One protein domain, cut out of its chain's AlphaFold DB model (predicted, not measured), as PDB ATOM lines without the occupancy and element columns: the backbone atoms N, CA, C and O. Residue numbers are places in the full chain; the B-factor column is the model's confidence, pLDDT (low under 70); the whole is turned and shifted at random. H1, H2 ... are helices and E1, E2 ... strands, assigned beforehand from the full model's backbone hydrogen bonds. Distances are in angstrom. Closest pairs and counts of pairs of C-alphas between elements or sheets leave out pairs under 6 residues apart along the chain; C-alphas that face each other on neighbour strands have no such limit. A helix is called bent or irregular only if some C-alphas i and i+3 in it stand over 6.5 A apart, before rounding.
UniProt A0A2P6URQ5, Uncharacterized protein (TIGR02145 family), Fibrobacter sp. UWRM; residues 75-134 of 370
ATOM      1  N   MET A  75     157.627 111.651 149.143       94.69
ATOM      2  CA  MET A  75     157.891 112.228 147.826       94.69
ATOM      3  C   MET A  75     159.384 112.509 147.694       94.69
ATOM      4  O   MET A  75     159.914 113.361 148.409       94.69
ATOM      5  N   ILE A  76     160.052 111.832 146.762       93.00
ATOM      6  CA  ILE A  76     161.456 112.097 146.431       93.00
ATOM      7  C   ILE A  76     161.555 112.764 145.061       93.00
ATOM      8  O   ILE A  76     160.712 112.553 144.186       93.00
ATOM      9  N   LYS A  77     162.571 113.610 144.878       93.19
ATOM     10  CA  LYS A  77     162.900 114.199 143.577       93.19
ATOM     11  C   LYS A  77     163.948 113.320 142.912       93.19
ATOM     12  O   LYS A  77     165.032 113.170 143.466       93.19
ATOM     13  N   VAL A  78     163.621 112.776 141.748       91.69
ATOM     14  CA  VAL A  78     164.544 111.977 140.935       91.69
ATOM     15  C   VAL A  78     164.882 112.727 139.658       91.69
ATOM     16  O   VAL A  78     164.013 113.363 139.051       91.69
ATOM     17  N   ASP A  79     166.152 112.668 139.274       91.62
ATOM     18  CA  ASP A  79     166.591 113.096 137.955       91.62
ATOM     19  C   ASP A  79     166.139 112.049 136.934       91.62
ATOM     20  O   ASP A  79     166.367 110.851 137.092       91.62
ATOM     21  N   THR A  80     165.447 112.502 135.899       86.69
ATOM     22  CA  THR A  80     164.956 111.671 134.803       86.69
ATOM     23  C   THR A  80     165.078 112.433 133.488       86.69
ATOM     24  O   THR A  80     165.371 113.629 133.469       86.69
ATOM     25  N   PHE A  81     164.836 111.753 132.376       85.06
ATOM     26  CA  PHE A  81     164.726 112.369 131.064       85.06
ATOM     27  C   PHE A  81     163.287 112.234 130.579       85.06
ATOM     28  O   PHE A  81     162.717 111.151 130.650       85.06
ATOM     29  N   LEU A  82     162.705 113.332 130.100       84.31
ATOM     30  CA  LEU A  82     161.367 113.342 129.510       84.31
ATOM     31  C   LEU A  82     161.436 113.861 128.078       84.31
ATOM     32  O   LEU A  82     162.226 114.760 127.782       84.31
ATOM     33  N   TRP A  83     160.600 113.301 127.211       83.12
ATOM     34  CA  TRP A  83     160.456 113.767 125.840       83.12
ATOM     35  C   TRP A  83     159.713 115.098 125.800       83.12
ATOM     36  O   TRP A  83     158.617 115.241 126.344       83.12
ATOM     37  N   GLU A  84     160.321 116.084 125.150       87.19
ATOM     38  CA  GLU A  84     159.697 117.377 124.897       87.19
ATOM     39  C   GLU A  84     159.797 117.756 123.430       87.19
ATOM     40  O   GLU A  84     160.833 117.558 122.791       87.19
ATOM     41  N   ASN A  85     158.731 118.377 122.925       89.06
ATOM     42  CA  ASN A  85     158.706 118.932 121.579       89.06
ATOM     43  C   ASN A  85     159.816 119.968 121.402       89.06
ATOM     44  O   ASN A  85     159.977 120.905 122.194       89.06
ATOM     45  N   CYS A  86     160.551 119.829 120.309       86.81
ATOM     46  CA  CYS A  86     161.618 120.739 119.968       86.81
ATOM     47  C   CYS A  86     161.092 122.098 119.515       86.81
ATOM     48  O   CYS A  86     160.049 122.243 118.874       86.81
ATOM     49  N   LYS A  87     161.859 123.136 119.854       87.44
ATOM     50  CA  LYS A  87     161.585 124.496 119.392       87.44
ATOM     51  C   LYS A  87     161.806 124.556 117.882       87.44
ATOM     52  O   LYS A  87     162.739 123.944 117.374       87.44
ATOM     53  N   LYS A  88     161.016 125.374 117.176       82.00
ATOM     54  CA  LYS A  88     161.083 125.518 115.704       82.00
ATOM     55  C   LYS A  88     162.501 125.760 115.163       82.00
ATOM     56  O   LYS A  88     162.829 125.264 114.099       82.00
ATOM     57  N   LYS A  89     163.334 126.487 115.913       83.56
ATOM     58  CA  LYS A  89     164.722 126.827 115.557       83.56
ATOM     59  C   LYS A  89     165.738 125.674 115.667       83.56
ATOM     60  O   LYS A  89     166.868 125.837 115.238       83.56
ATOM     61  N   GLU A  90     165.361 124.553 116.279       84.31
ATOM     62  CA  GLU A  90     166.224 123.386 116.540       84.31
ATOM     63  C   GLU A  90     165.666 122.117 115.862       84.31
ATOM     64  O   GLU A  90     166.054 121.006 116.212       84.31
ATOM     65  N   ARG A  91     164.711 122.273 114.931       82.25
ATOM     66  CA  ARG A  91     163.896 121.175 114.391       82.25
ATOM     67  C   ARG A  91     164.734 120.097 113.700       82.25
ATOM     68  O   ARG A  91     164.510 118.928 113.987       82.25
ATOM     69  N   ASP A  92     165.697 120.480 112.865       80.44
ATOM     70  CA  ASP A  92     166.441 119.531 112.024       80.44
ATOM     71  C   ASP A  92     167.418 118.677 112.846       80.44
ATOM     72  O   ASP A  92     167.371 117.452 112.782       80.44
ATOM     73  N   ALA A  93     168.204 119.307 113.726       78.44
ATOM     74  CA  ALA A  93     169.092 118.600 114.658       78.44
ATOM     75  C   ALA A  93     168.318 117.717 115.656       78.44
ATOM     76  O   ALA A  93     168.805 116.688 116.117       78.44
ATOM     77  N   CYS A  94     167.097 118.122 116.010       84.00
ATOM     78  CA  CYS A  94     166.235 117.346 116.888       84.00
ATOM     79  C   CYS A  94     165.572 116.162 116.178       84.00
ATOM     80  O   CYS A  94     165.405 115.116 116.795       84.00
ATOM     81  N   LEU A  95     165.214 116.306 114.898       84.62
ATOM     82  CA  LEU A  95     164.653 115.220 114.101       84.62
ATOM     83  C   LEU A  95     165.639 114.052 114.025       84.62
ATOM     84  O   LEU A  95     165.249 112.931 114.331       84.62
ATOM     85  N   GLU A  96     166.909 114.339 113.735       79.31
ATOM     86  CA  GLU A  96     167.981 113.338 113.694       79.31
ATOM     87  C   GLU A  96     168.152 112.619 115.044       79.31
ATOM     88  O   GLU A  96     168.168 111.391 115.110       79.31
ATOM     89  N   ALA A  97     168.189 113.369 116.150       77.19
ATOM     90  CA  ALA A  97     168.289 112.791 117.491       77.19
ATOM     91  C   ALA A  97     167.045 111.973 117.901       77.19
ATOM     92  O   ALA A  97     167.171 111.004 118.653       77.19
ATOM     93  N   CYS A  98     165.857 112.359 117.424       81.50
ATOM     94  CA  CYS A  98     164.595 111.662 117.676       81.50
ATOM     95  C   CYS A  98     164.582 110.310 116.948       81.50
ATOM     96  O   CYS A  98     164.365 109.281 117.585       81.50
ATOM     97  N   THR A  99     164.925 110.285 115.654       77.50
ATOM     98  CA  THR A  99     164.926 109.068 114.821       77.50
ATOM     99  C   THR A  99     166.031 108.078 115.191       77.50
ATOM    100  O   THR A  99     165.788 106.881 115.249       77.50
ATOM    101  N   VAL A 100     167.237 108.542 115.540       76.19
ATOM    102  CA  VAL A 100     168.327 107.635 115.967       76.19
ATOM    103  C   VAL A 100     167.941 106.820 117.209       76.19
ATOM    104  O   VAL A 100     168.422 105.708 117.414       76.19
ATOM    105  N   ARG A 101     167.061 107.360 118.060       71.12
ATOM    106  CA  ARG A 101     166.676 106.717 119.317       71.12
ATOM    107  C   ARG A 101     165.481 105.773 119.181       71.12
ATOM    108  O   ARG A 101     165.423 104.815 119.955       71.12
ATOM    109  N   THR A 102     164.595 105.984 118.202       67.50
ATOM    110  CA  THR A 102     163.523 105.024 117.860       67.50
ATOM    111  C   THR A 102     164.075 103.704 117.345       67.50
ATOM    112  O   THR A 102     163.479 102.659 117.578       67.50
ATOM    113  N   ASP A 103     165.247 103.752 116.713       63.84
ATOM    114  CA  ASP A 103     165.874 102.593 116.076       63.84
ATOM    115  C   ASP A 103     166.806 101.822 117.035       63.84
ATOM    116  O   ASP A 103     167.393 100.803 116.669       63.84
ATOM    117  N   SER A 104     166.952 102.286 118.284       64.56
ATOM    118  CA  SER A 104     167.762 101.612 119.304       64.56
ATOM    119  C   SER A 104     167.005 100.453 119.962       64.56
ATOM    120  O   SER A 104     165.838 100.585 120.308       64.56
ATOM    121  N   SER A 105     167.673  99.326 120.227       54.88
ATOM    122  CA  SER A 105     167.079  98.129 120.858       54.88
ATOM    123  C   SER A 105     166.624  98.311 122.318       54.88
ATOM    124  O   SER A 105     166.069  97.392 122.911       54.88
ATOM    125  N   PHE A 106     166.845  99.497 122.894       53.78
ATOM    126  CA  PHE A 106     166.394  99.916 124.223       53.78
ATOM    127  C   PHE A 106     165.208 100.895 124.128       53.78
ATOM    128  O   PHE A 106     165.161 101.903 124.844       53.78
ATOM    129  N   THR A 107     164.251 100.645 123.229       58.06
ATOM    130  CA  THR A 107     163.027 101.449 123.168       58.06
ATOM    131  C   THR A 107     162.250 101.293 124.473       58.06
ATOM    132  O   THR A 107     161.802 100.214 124.851       58.06
ATOM    133  N   ARG A 108     162.118 102.397 125.212       63.00
ATOM    134  CA  ARG A 108     161.141 102.478 126.296       63.00
ATOM    135  C   ARG A 108     159.768 102.709 125.666       63.00
ATOM    136  O   ARG A 108     159.684 103.423 124.669       63.00
ATOM    137  N   GLU A 109     158.706 102.160 126.255       68.75
ATOM    138  CA  GLU A 109     157.322 102.342 125.772       68.75
ATOM    139  C   GLU A 109     156.908 103.820 125.649       68.75
ATOM    140  O   GLU A 109     156.013 104.150 124.880       68.75
ATOM    141  N   ASP A 110     157.566 104.721 126.388       72.75
ATOM    142  CA  ASP A 110     157.326 106.164 126.359       72.75
ATOM    143  C   ASP A 110     158.117 106.919 125.274       72.75
ATOM    144  O   ASP A 110     158.050 108.149 125.217       72.75
ATOM    145  N   ALA A 111     158.881 106.227 124.423       76.12
ATOM    146  CA  ALA A 111     159.572 106.845 123.295       76.12
ATOM    147  C   ALA A 111     158.597 107.174 122.146       76.12
ATOM    148  O   ALA A 111     157.764 106.337 121.799       76.12
ATOM    149  N   PRO A 112     158.696 108.368 121.527       76.50
ATOM    150  CA  PRO A 112     157.918 108.688 120.336       76.50
ATOM    151  C   PRO A 112     158.296 107.730 119.208       76.50
ATOM    152  O   PRO A 112     159.468 107.409 119.044       76.50
ATOM    153  N   ASP A 113     157.322 107.283 118.419       82.81
ATOM    154  CA  ASP A 113     157.604 106.500 117.218       82.81
ATOM    155  C   ASP A 113     158.161 107.384 116.084       82.81
ATOM    156  O   ASP A 113     158.175 108.620 116.149       82.81
ATOM    157  N   SER A 114     158.633 106.745 115.013       80.88
ATOM    158  CA  SER A 114     159.225 107.437 113.862       80.88
ATOM    159  C   SER A 114     158.247 108.417 113.196       80.88
ATOM    160  O   SER A 114     158.653 109.501 112.767       80.88
ATOM    161  N   ALA A 115     156.950 108.094 113.177       82.62
ATOM    162  CA  ALA A 115     155.897 108.970 112.665       82.62
ATOM    163  C   ALA A 115     155.707 110.222 113.542       82.62
ATOM    164  O   ALA A 115     155.606 111.342 113.029       82.62
ATOM    165  N   THR A 116     155.725 110.053 114.864       83.44
ATOM    166  CA  THR A 116     155.638 111.131 115.854       83.44
ATOM    167  C   THR A 116     156.857 112.039 115.764       83.44
ATOM    168  O   THR A 116     156.691 113.259 115.714       83.44
ATOM    169  N   CYS A 117     158.061 111.472 115.644       82.31
ATOM    170  CA  CYS A 117     159.294 112.229 115.421       82.31
ATOM    171  C   CYS A 117     159.253 113.046 114.117       82.31
ATOM    172  O   CYS A 117     159.648 114.211 114.121       82.31
ATOM    173  N   ALA A 118     158.745 112.482 113.014       83.00
ATOM    174  CA  ALA A 118     158.651 113.182 111.728       83.00
ATOM    175  C   ALA A 118     157.669 114.371 111.772       83.00
ATOM    176  O   ALA A 118     157.959 115.459 111.255       83.00
ATOM    177  N   ALA A 119     156.519 114.192 112.427       84.94
ATOM    178  CA  ALA A 119     155.510 115.239 112.570       84.94
ATOM    179  C   ALA A 119     155.945 116.328 113.569       84.94
ATOM    180  O   ALA A 119     155.909 117.526 113.252       84.94
ATOM    181  N   ASN A 120     156.397 115.912 114.755       86.12
ATOM    182  CA  ASN A 120     156.778 116.761 115.880       86.12
ATOM    183  C   ASN A 120     158.076 116.241 116.521       86.12
ATOM    184  O   ASN A 120     158.008 115.464 117.471       86.12
ATOM    185  N   PRO A 121     159.257 116.689 116.057       87.06
ATOM    186  CA  PRO A 121     160.527 116.235 116.613       87.06
ATOM    187  C   PRO A 121     160.609 116.495 118.116       87.06
ATOM    188  O   PRO A 121     160.337 117.612 118.570       87.06
ATOM    189  N   GLN A 122     160.996 115.475 118.878       86.81
ATOM    190  CA  GLN A 122     161.158 115.552 120.326       86.81
ATOM    191  C   GLN A 122     162.599 115.262 120.726       86.81
ATOM    192  O   GLN A 122     163.308 114.509 120.064       86.81
ATOM    193  N   LYS A 123     163.027 115.839 121.848       85.81
ATOM    194  CA  LYS A 123     164.309 115.519 122.476       85.81
ATOM    195  C   LYS A 123     164.116 115.158 123.935       85.81
ATOM    196  O   LYS A 123     163.203 115.658 124.591       85.81
ATOM    197  N   LEU A 124     165.016 114.328 124.449       84.38
ATOM    198  CA  LEU A 124     165.099 114.063 125.876       84.38
ATOM    199  C   LEU A 124     165.662 115.284 126.601       84.38
ATOM    200  O   LEU A 124     166.765 115.750 126.315       84.38
ATOM    201  N   VAL A 125     164.902 115.782 127.566       86.62
ATOM    202  CA  VAL A 125     165.295 116.891 128.431       86.62
ATOM    203  C   VAL A 125     165.437 116.368 129.851       86.62
ATOM    204  O   VAL A 125     164.520 115.744 130.387       86.62
ATOM    205  N   ALA A 126     166.596 116.628 130.462       88.38
ATOM    206  CA  ALA A 126     166.834 116.310 131.863       88.38
ATOM    207  C   ALA A 126     165.869 117.110 132.746       88.38
ATOM    208  O   ALA A 126     165.802 118.342 132.673       88.38
ATOM    209  N   LYS A 127     165.113 116.408 133.583       89.62
ATOM    210  CA  LYS A 127     164.114 116.980 134.479       89.62
ATOM    211  C   LYS A 127     164.167 116.332 135.847       89.62
ATOM    212  O   LYS A 127     164.455 115.151 135.988       89.62
ATOM    213  N   LYS A 128     163.778 117.115 136.851       91.00
ATOM    214  CA  LYS A 128     163.500 116.621 138.199       91.00
ATOM    215  C   LYS A 128     162.011 116.374 138.336       91.00
ATOM    216  O   LYS A 128     161.232 117.327 138.322       91.00
ATOM    217  N   VAL A 129     161.622 115.113 138.479       89.38
ATOM    218  CA  VAL A 129     160.227 114.727 138.713       89.38
ATOM    219  C   VAL A 129     160.081 114.258 140.154       89.38
ATOM    220  O   VAL A 129     160.984 113.640 140.718       89.38
ATOM    221  N   SER A 130     158.954 114.602 140.776       92.94
ATOM    222  CA  SER A 130     158.623 114.097 142.103       92.94
ATOM    223  C   SER A 130     157.892 112.770 141.961       92.94
ATOM    224  O   SER A 130     156.817 112.729 141.368       92.94
ATOM    225  N   VAL A 131     158.466 111.703 142.510       92.50
ATOM    226  CA  VAL A 131     157.870 110.363 142.491       92.50
ATOM    227  C   VAL A 131     157.521 109.923 143.915       92.50
ATOM    228  O   VAL A 131     158.297 110.196 144.839       92.50
ATOM    229  N   PRO A 132     156.352 109.295 144.128       95.56
ATOM    230  CA  PRO A 132     156.008 108.722 145.419       95.56
ATOM    231  C   PRO A 132     156.792 107.428 145.635       95.56
ATOM    232  O   PRO A 132     156.782 106.542 144.782       95.56
ATOM    233  N   THR A 133     157.423 107.284 146.795       93.38
ATOM    234  CA  THR A 133     157.974 106.010 147.262       93.38
ATOM    235  C   THR A 133     157.162 105.466 148.436       93.38
ATOM    236  O   THR A 133     156.525 106.242 149.162       93.38
ATOM    237  N   PRO A 134     157.149 104.134 148.640       94.50
ATOM    238  CA  PRO A 134     156.578 103.531 149.838       94.50
ATOM    239  C   PRO A 134     157.099 104.195 151.116       94.50
ATOM    240  O   PRO A 134     158.247 104.633 151.183       94.50
TER     241      PRO A 134
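Overview. This is residues 75 to 134 of the 370 residues of the protein "Uncharacterized protein (TIGR02145 family)" of Fibrobacter sp. UWRM (UniProt A0A2P6URQ5). A long, narrow ribbon of two antiparallel strands, E1 and E2, has a small head of two helices across one end, H1 and H2, which lie side by side and run opposite ways as a helical hairpin. The ribbon makes the longest axis, both ends of the printed part lie at its far end from the helices, and the loop residues 104 to 109 stick out from the head. The printed part has 60 residues with two named helices and two named strands, in the order E1, H1, H2, E2, and the class is mixed, helices and strands. The whole is loose, with a radius of gyration of the C-alphas of 13.2 A, and its outline is flat, spanning 40 by 28 by 14 A.

Arrangement. The sheet is made of E1, residues 75 to 85, and E2, residues 122 to 133, antiparallel neighbours with 158 degrees between their directions. The C-alphas of 81 and 126 face each other at 4.5 A. N 80 and O 127 are within hydrogen-bond range at 2.8 A, and so are N 123 and O 84 at 2.9 A. E1 bends by 67 degrees at residue 79, and E2 bends by 66 degrees at residue 126. The closest C-alphas of E2 and H1, residues 88 to 102, are those of Gln 122 and Cys 98, 5.8 A apart. H1 touches H2, residues 114 to 119, and their closest C-alphas are those of Cys 98 and Cys 117, 5.8 A apart. The two helices form a hairpin, at a shallow tilt of 10 degrees, opposite ways. E1 and H2 are apart. In H2 every O i to N i+4 pair is within hydrogen-bond range, and in H1 8 of 11 are. H1 is irregular: C-alphas 89 and 92 are 8.3 A apart.

Along the chain. E2 has 12 residues and measures 28.8 A from first to last C-alpha, ending with C-alpha 133 at (157.974, 106.010, 147.262). E1 has 11 residues and measures 27.1 A, beginning with C-alpha 75 at (157.891, 112.228, 147.826). H1 has 15 residues and measures 20.8 A, beginning with C-alpha 88 at (161.083, 125.518, 115.704). H2 has six residues and measures 8.7 A.

Size, cuts and confidence. The two C-alphas farthest apart are those of Lys 89 and Pro 134, at 42.2 A, while the C-alphas of Met 75 and Pro 134, the first and last printed, are 9.0 A apart. The printed part has no cut. The link from H1 to H2 is long, with 11 residues, and within it residues 104 to 109 stand free. The links from E1 to H1 and from H2 to E2 are tight, with two residues each. The mean pLDDT of the printed part is 82.0, and residues 102 to 109 are under 70 in this predicted model.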